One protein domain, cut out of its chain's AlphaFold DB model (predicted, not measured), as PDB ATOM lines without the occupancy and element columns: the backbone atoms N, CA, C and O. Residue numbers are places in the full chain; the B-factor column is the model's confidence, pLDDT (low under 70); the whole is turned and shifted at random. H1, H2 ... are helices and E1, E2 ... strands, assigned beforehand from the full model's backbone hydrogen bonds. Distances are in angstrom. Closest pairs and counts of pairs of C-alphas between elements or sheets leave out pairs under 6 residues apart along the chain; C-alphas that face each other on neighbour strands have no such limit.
ATOM      1  N   GLY A   2     -24.748  31.768 -66.429       50.47
ATOM      2  CA  GLY A   2     -23.428  32.362 -66.656       50.47
ATOM      3  C   GLY A   2     -23.212  32.612 -68.140       50.47
ATOM      4  O   GLY A   2     -23.376  31.702 -68.948       50.47
ATOM      5  N   VAL A   3     -22.918  33.853 -68.492       54.28
ATOM      6  CA  VAL A   3     -22.690  34.257 -69.876       54.28
ATOM      7  C   VAL A   3     -21.334  33.693 -70.314       54.28
ATOM      8  O   VAL A   3     -20.350  33.869 -69.598       54.28
ATOM      9  N   MET A   4     -21.279  32.966 -71.435       64.62
ATOM     10  CA  MET A   4     -20.039  32.373 -71.965       64.62
ATOM     11  C   MET A   4     -19.184  33.469 -72.614       64.62
ATOM     12  O   MET A   4     -19.160  33.631 -73.836       64.62
ATOM     13  N   ALA A   5     -18.535  34.264 -71.765       67.50
ATOM     14  CA  ALA A   5     -17.637  35.332 -72.172       67.50
ATOM     15  C   ALA A   5     -16.330  34.765 -72.744       67.50
ATOM     16  O   ALA A   5     -15.880  33.686 -72.357       67.50
ATOM     17  N   CYS A   6     -15.738  35.495 -73.687       76.38
ATOM     18  CA  CYS A   6     -14.439  35.150 -74.247       76.38
ATOM     19  C   CYS A   6     -13.350  35.295 -73.180       76.38
ATOM     20  O   CYS A   6     -13.354  36.265 -72.430       76.38
ATOM     21  N   ASP A   7     -12.375  34.388 -73.178       77.50
ATOM     22  CA  ASP A   7     -11.217  34.459 -72.275       77.50
ATOM     23  C   ASP A   7     -10.229  35.574 -72.672       77.50
ATOM     24  O   ASP A   7      -9.311  35.915 -71.927       77.50
ATOM     25  N   ARG A   8     -10.407  36.172 -73.860       79.25
ATOM     26  CA  ARG A   8      -9.550  37.263 -74.325       79.25
ATOM     27  C   ARG A   8      -9.791  38.530 -73.513       79.25
ATOM     28  O   ARG A   8     -10.920  39.010 -73.396       79.25
ATOM     29  N   ASN A   9      -8.699  39.129 -73.051       73.62
ATOM     30  CA  ASN A   9      -8.726  40.348 -72.254       73.62
ATOM     31  C   ASN A   9      -9.403  41.506 -73.021       73.62
ATOM     32  O   ASN A   9      -9.069  41.778 -74.175       73.62
ATOM     33  N   GLY A  10     -10.392  42.170 -72.420       69.12
ATOM     34  CA  GLY A  10     -11.164  43.242 -73.069       69.12
ATOM     35  C   GLY A  10     -12.130  42.790 -74.178       69.12
ATOM     36  O   GLY A  10     -12.630  43.624 -74.926       69.12
ATOM     37  N   CYS A  11     -12.393  41.489 -74.331       73.94
ATOM     38  CA  CYS A  11     -13.397  41.018 -75.278       73.94
ATOM     39  C   CYS A  11     -14.799  41.061 -74.654       73.94
ATOM     40  O   CYS A  11     -15.202  40.137 -73.956       73.94
ATOM     41  N   ASP A  12     -15.576  42.093 -74.989       68.44
ATOM     42  CA  ASP A  12     -16.988  42.243 -74.587       68.44
ATOM     43  C   ASP A  12     -17.941  41.208 -75.213       68.44
ATOM     44  O   ASP A  12     -19.160  41.276 -75.048       68.44
ATOM     45  N   ASN A  13     -17.422  40.239 -75.973       69.88
ATOM     46  CA  ASN A  13     -18.278  39.304 -76.677       69.88
ATOM     47  C   ASN A  13     -18.733  38.165 -75.748       69.88
ATOM     48  O   ASN A  13     -17.960  37.296 -75.340       69.88
ATOM     49  N   LEU A  14     -20.027  38.194 -75.444       64.94
ATOM     50  CA  LEU A  14     -20.723  37.313 -74.508       64.94
ATOM     51  C   LEU A  14     -21.239  36.009 -75.148       64.94
ATOM     52  O   LEU A  14     -21.765  35.139 -74.454       64.94
ATOM     53  N   LEU A  15     -21.121  35.883 -76.473       64.88
ATOM     54  CA  LEU A  15     -21.615  34.755 -77.267       64.88
ATOM     55  C   LEU A  15     -20.447  33.964 -77.868       64.88
ATOM     56  O   LEU A  15     -20.268  33.893 -79.086       64.88
ATOM     57  N   CYS A  16     -19.634  33.355 -77.004       75.44
ATOM     58  CA  CYS A  16     -18.578  32.447 -77.440       75.44
ATOM     59  C   CYS A  16     -19.102  31.018 -77.552       75.44
ATOM     60  O   CYS A  16     -19.505  30.400 -76.573       75.44
ATOM     61  N   ASN A  17     -19.056  30.474 -78.758       72.25
ATOM     62  CA  ASN A  17     -19.491  29.118 -79.090       72.25
ATOM     63  C   ASN A  17     -18.322  28.167 -79.380       72.25
ATOM     64  O   ASN A  17     -18.538  26.971 -79.574       72.25
ATOM     65  N   LYS A  18     -17.084  28.670 -79.406       77.25
ATOM     66  CA  LYS A  18     -15.888  27.841 -79.537       77.25
ATOM     67  C   LYS A  18     -15.165  27.760 -78.210       77.25
ATOM     68  O   LYS A  18     -14.808  28.779 -77.636       77.25
ATOM     69  N   TYR A  19     -14.933  26.539 -77.758       80.81
ATOM     70  CA  TYR A  19     -14.135  26.250 -76.579       80.81
ATOM     71  C   TYR A  19     -12.837  25.570 -77.007       80.81
ATOM     72  O   TYR A  19     -12.856  24.623 -77.796       80.81
ATOM     73  N   SER A  20     -11.718  26.065 -76.494       78.44
ATOM     74  CA  SER A  20     -10.418  25.416 -76.561       78.44
ATOM     75  C   SER A  20     -10.023  24.981 -75.159       78.44
ATOM     76  O   SER A  20     -10.076  25.772 -74.220       78.44
ATOM     77  N   THR A  21      -9.565  23.742 -75.015       80.00
ATOM     78  CA  THR A  21      -9.019  23.244 -73.744       80.00
ATOM     79  C   THR A  21      -7.759  23.989 -73.310       80.00
ATOM     80  O   THR A  21      -7.430  23.976 -72.131       80.00
ATOM     81  N   GLU A  22      -7.057  24.631 -74.246       79.56
ATOM     82  CA  GLU A  22      -5.797  25.333 -73.982       79.56
ATOM     83  C   GLU A  22      -5.993  26.841 -73.747       79.56
ATOM     84  O   GLU A  22      -5.229  27.451 -73.008       79.56
ATOM     85  N   TYR A  23      -7.031  27.441 -74.348       75.56
ATOM     86  CA  TYR A  23      -7.229  28.903 -74.375       75.56
ATOM     87  C   TYR A  23      -8.619  29.371 -73.916       75.56
ATOM     88  O   TYR A  23      -8.940  30.548 -74.053       75.56
ATOM     89  N   GLY A  24      -9.472  28.466 -73.437       81.31
ATOM     90  CA  GLY A  24     -10.817  28.796 -72.972       81.31
ATOM     91  C   GLY A  24     -11.805  29.107 -74.099       81.31
ATOM     92  O   GLY A  24     -11.716  28.574 -75.212       81.31
ATOM     93  N   TYR A  25     -12.800  29.939 -73.794       83.25
ATOM     94  CA  TYR A  25     -13.839  30.324 -74.747       83.25
ATOM     95  C   TYR A  25     -13.343  31.405 -75.711       83.25
ATOM     96  O   TYR A  25     -12.792  32.432 -75.315       83.25
ATOM     97  N   ILE A  26     -13.588  31.189 -76.999       82.69
ATOM     98  CA  ILE A  26     -13.169  32.056 -78.097       82.69
ATOM     99  C   ILE A  26     -14.414  32.468 -78.881       82.69
ATOM    100  O   ILE A  26     -15.172  31.612 -79.348       82.69
ATOM    101  N   CYS A  27     -14.636  33.771 -79.058       83.81
ATOM    102  CA  CYS A  27     -15.696  34.241 -79.948       83.81
ATOM    103  C   CYS A  27     -15.271  34.119 -81.416       83.81
ATOM    104  O   CYS A  27     -14.082  34.109 -81.748       83.81
ATOM    105  N   ASN A  28     -16.258  34.065 -82.311       82.81
ATOM    106  CA  ASN A  28     -15.999  34.009 -83.749       82.81
ATOM    107  C   ASN A  28     -15.145  35.191 -84.234       82.81
ATOM    108  O   ASN A  28     -14.200  34.961 -84.979       82.81
ATOM    109  N   GLU A  29     -15.389  36.408 -83.737       82.44
ATOM    110  CA  GLU A  29     -14.593  37.588 -84.103       82.44
ATOM    111  C   GLU A  29     -13.115  37.433 -83.725       82.44
ATOM    112  O   GLU A  29     -12.235  37.672 -84.545       82.44
ATOM    113  N   CYS A  30     -12.829  36.984 -82.496       80.75
ATOM    114  CA  CYS A  30     -11.453  36.760 -82.053       80.75
ATOM    115  C   CYS A  30     -10.776  35.688 -82.904       80.75
ATOM    116  O   CYS A  30      -9.596  35.799 -83.219       80.75
ATOM    117  N   LEU A  31     -11.520  34.665 -83.314       82.75
ATOM    118  CA  LEU A  31     -10.994  33.614 -84.169       82.75
ATOM    119  C   LEU A  31     -10.742  34.092 -85.608       82.75
ATOM    120  O   LEU A  31      -9.780  33.649 -86.235       82.75
ATOM    121  N   GLU A  32     -11.569  34.989 -86.138       85.25
ATOM    122  CA  GLU A  32     -11.326  35.645 -87.426       85.25
ATOM    123  C   GLU A  32     -10.123  36.593 -87.359       85.25
ATOM    124  O   GLU A  32      -9.252  36.533 -88.226       85.25
ATOM    125  N   GLU A  33      -9.998  37.395 -86.298       82.44
ATOM    126  CA  GLU A  33      -8.806  38.211 -86.039       82.44
ATOM    127  C   GLU A  33      -7.540  37.352 -85.933       82.44
ATOM    128  O   GLU A  33      -6.515  37.690 -86.532       82.44
ATOM    129  N   MET A  34      -7.605  36.225 -85.214       82.25
ATOM    130  CA  MET A  34      -6.496  35.275 -85.130       82.25
ATOM    131  C   MET A  34      -6.089  34.789 -86.513       82.25
ATOM    132  O   MET A  34      -4.909  34.842 -86.845       82.25
ATOM    133  N   LYS A  35      -7.045  34.331 -87.328       83.62
ATOM    134  CA  LYS A  35      -6.765  33.844 -88.685       83.62
ATOM    135  C   LYS A  35      -6.135  34.925 -89.557       83.62
ATOM    136  O   LYS A  35      -5.185  34.637 -90.278       83.62
ATOM    137  N   ASN A  36      -6.608  36.164 -89.443       83.81
ATOM    138  CA  ASN A  36      -6.029  37.303 -90.153       83.81
ATOM    139  C   ASN A  36      -4.594  37.614 -89.694       83.81
ATOM    140  O   ASN A  36      -3.755  37.992 -90.508       83.81
ATOM    141  N   LYS A  37      -4.277  37.426 -88.406       78.81
ATOM    142  CA  LYS A  37      -2.930  37.656 -87.856       78.81
ATOM    143  C   LYS A  37      -1.991  36.450 -87.973       78.81
ATOM    144  O   LYS A  37      -0.779  36.636 -87.891       78.81
ATOM    145  N   GLN A  38      -2.509  35.245 -88.215       74.44
ATOM    146  CA  GLN A  38      -1.735  34.002 -88.317       74.44
ATOM    147  C   GLN A  38      -0.692  34.026 -89.450       74.44
ATOM    148  O   GLN A  38       0.280  33.279 -89.400       74.44
ATOM    149  N   GLY A  39      -0.837  34.919 -90.436       70.19
ATOM    150  CA  GLY A  39       0.174  35.156 -91.473       70.19
ATOM    151  C   GLY A  39       1.429  35.906 -91.002       70.19
ATOM    152  O   GLY A  39       2.357  36.084 -91.787       70.19
ATOM    153  N   ASN A  40       1.482  36.367 -89.749       76.25
ATOM    154  CA  ASN A  40       2.607  37.128 -89.216       76.25
ATOM    155  C   ASN A  40       3.583  36.202 -88.469       76.25
ATOM    156  O   ASN A  40       3.196  35.525 -87.521       76.25
ATOM    157  N   ALA A  41       4.862  36.195 -88.858       72.38
ATOM    158  CA  ALA A  41       5.885  35.288 -88.318       72.38
ATOM    159  C   ALA A  41       6.107  35.407 -86.793       72.38
ATOM    160  O   ALA A  41       6.699  34.519 -86.186       72.38
ATOM    161  N   LYS A  42       5.632  36.492 -86.165       73.44
ATOM    162  CA  LYS A  42       5.719  36.737 -84.714       73.44
ATOM    163  C   LYS A  42       4.405  36.465 -83.962       73.44
ATOM    164  O   LYS A  42       4.296  36.766 -82.775       73.44
ATOM    165  N   PHE A  43       3.386  35.944 -84.640       79.50
ATOM    166  CA  PHE A  43       2.075  35.707 -84.050       79.50
ATOM    167  C   PHE A  43       2.059  34.431 -83.199       79.50
ATOM    168  O   PHE A  43       2.419  33.352 -83.664       79.50
ATOM    169  N   THR A  44       1.588  34.545 -81.959       82.12
ATOM    170  CA  THR A  44       1.331  33.407 -81.067       82.12
ATOM    171  C   THR A  44      -0.088  33.492 -80.523       82.12
ATOM    172  O   THR A  44      -0.553  34.572 -80.151       82.12
ATOM    173  N   ILE A  45      -0.775  32.348 -80.461       80.56
ATOM    174  CA  ILE A  45      -2.165  32.269 -79.991       80.56
ATOM    175  C   ILE A  45      -2.260  32.750 -78.542       80.56
ATOM    176  O   ILE A  45      -3.076  33.618 -78.246       80.56
ATOM    177  N   SER A  46      -1.369  32.280 -77.663       81.81
ATOM    178  CA  SER A  46      -1.317  32.732 -76.267       81.81
ATOM    179  C   SER A  46      -1.128  34.242 -76.142       81.81
ATOM    180  O   SER A  46      -1.778  34.864 -75.305       81.81
ATOM    181  N   GLY A  47      -0.271  34.841 -76.977       80.88
ATOM    182  CA  GLY A  47      -0.048  36.288 -76.983       80.88
ATOM    183  C   GLY A  47      -1.282  37.059 -77.445       80.88
ATOM    184  O   GLY A  47      -1.628  38.078 -76.861       80.88
ATOM    185  N   PHE A  48      -1.997  36.540 -78.443       83.81
ATOM    186  CA  PHE A  48      -3.255  37.121 -78.898       83.81
ATOM    187  C   PHE A  48      -4.365  37.020 -77.846       83.81
ATOM    188  O   PHE A  48      -5.051  38.006 -77.588       83.81
ATOM    189  N   MET A  49      -4.529  35.863 -77.207       77.81
ATOM    190  CA  MET A  49      -5.571  35.667 -76.193       77.81
ATOM    191  C   MET A  49      -5.288  36.486 -74.922       77.81
ATOM    192  O   MET A  49      -6.218  36.993 -74.307       77.81
ATOM    193  N   ASN A  50      -4.016  36.718 -74.582       80.25
ATOM    194  CA  ASN A  50      -3.636  37.633 -73.499       80.25
ATOM    195  C   ASN A  50      -3.656  39.120 -73.901       80.25
ATOM    196  O   ASN A  50      -3.577  39.982 -73.028       80.25
ATOM    197  N   SER A  51      -3.755  39.440 -75.196       79.31
ATOM    198  CA  SER A  51      -3.797  40.828 -75.667       79.31
ATOM    199  C   SER A  51      -5.168  41.462 -75.450       79.31
ATOM    200  O   SER A  51      -6.202  40.805 -75.608       79.31
ATOM    201  N   LYS A  52      -5.183  42.764 -75.146       77.69
ATOM    202  CA  LYS A  52      -6.421  43.527 -74.994       77.69
ATOM    203  C   LYS A  52      -7.108  43.695 -76.353       77.69
ATOM    204  O   LYS A  52      -6.513  44.199 -77.309       77.69
ATOM    205  N   LYS A  53      -8.364  43.262 -76.480       71.06
ATOM    206  CA  LYS A  53      -9.174  43.530 -77.679       71.06
ATOM    207  C   LYS A  53      -9.413  45.041 -77.764       71.06
ATOM    208  O   LYS A  53      -9.883  45.644 -76.807       71.06
TER     209      LYS A  53
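This is residues 2 to 53 of the 69 residues of an uncharacterized protein of Epsilonproteobacteria bacterium (UniProt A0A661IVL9). A small strand hairpin, E1 and E2, leads almost at once into one helix, H1, which runs along the length of the domain; beyond H1 the chain folds back to a shorter helix, H2, set steeply to it. A long winding stretch, residues 2 to 17, comes before the hairpin. The printed part has 52 residues, with two named strands and two named helices in the order E1, E2, H1, H2; the sheet is antiparallel, its order E1 - E2. The class is mixed, helices and strands, with 22 residues in named elements, under half of those printed. The whole is compact, with a radius of gyration of the C-alphas of 10.5 A, yet elongated, spanning 37 by 20 by 16 A.

After residues 2 to 17, E1 holds residues 18 to 20, beginning at C-alpha 18 (-15.888, 27.841, -79.537). E2 holds residues 24 to 26. H1, residues 28 to 37, is 14.2 A long and begins at C-alpha 28 (-15.999, 34.009, -83.749). H2, residues 45 to 50, is 8.5 A long and ends at C-alpha 50 (-3.636, 37.633, -73.499).

E1 and E2 form a hairpin, antiparallel at 146 degrees; N 20 and O 24 are 2.8 A apart and N 26 and O 18 2.8 A, within hydrogen-bond range. The closest C-alphas of E1 and H1, Lys 18 and Asn 28, are 7.5 A apart. H1 and H2 are close but not clearly touching, the C-alphas of Met 34 and Phe 48 being closest at 7.3 A. They run opposite ways at a steep tilt of 58 degrees. H2 is apart from E1 and E2. In H1 and H2 every O i to N i+4 pair is within hydrogen-bond range.

The C-alphas farthest apart, Gly 2 and Ala 41, are 36.6 A from each other. The printed part has no cut and no long link between named elements. The mean pLDDT of the printed part is 76.4; residues 2 to 5, 10 and 12 to 15 are under 70.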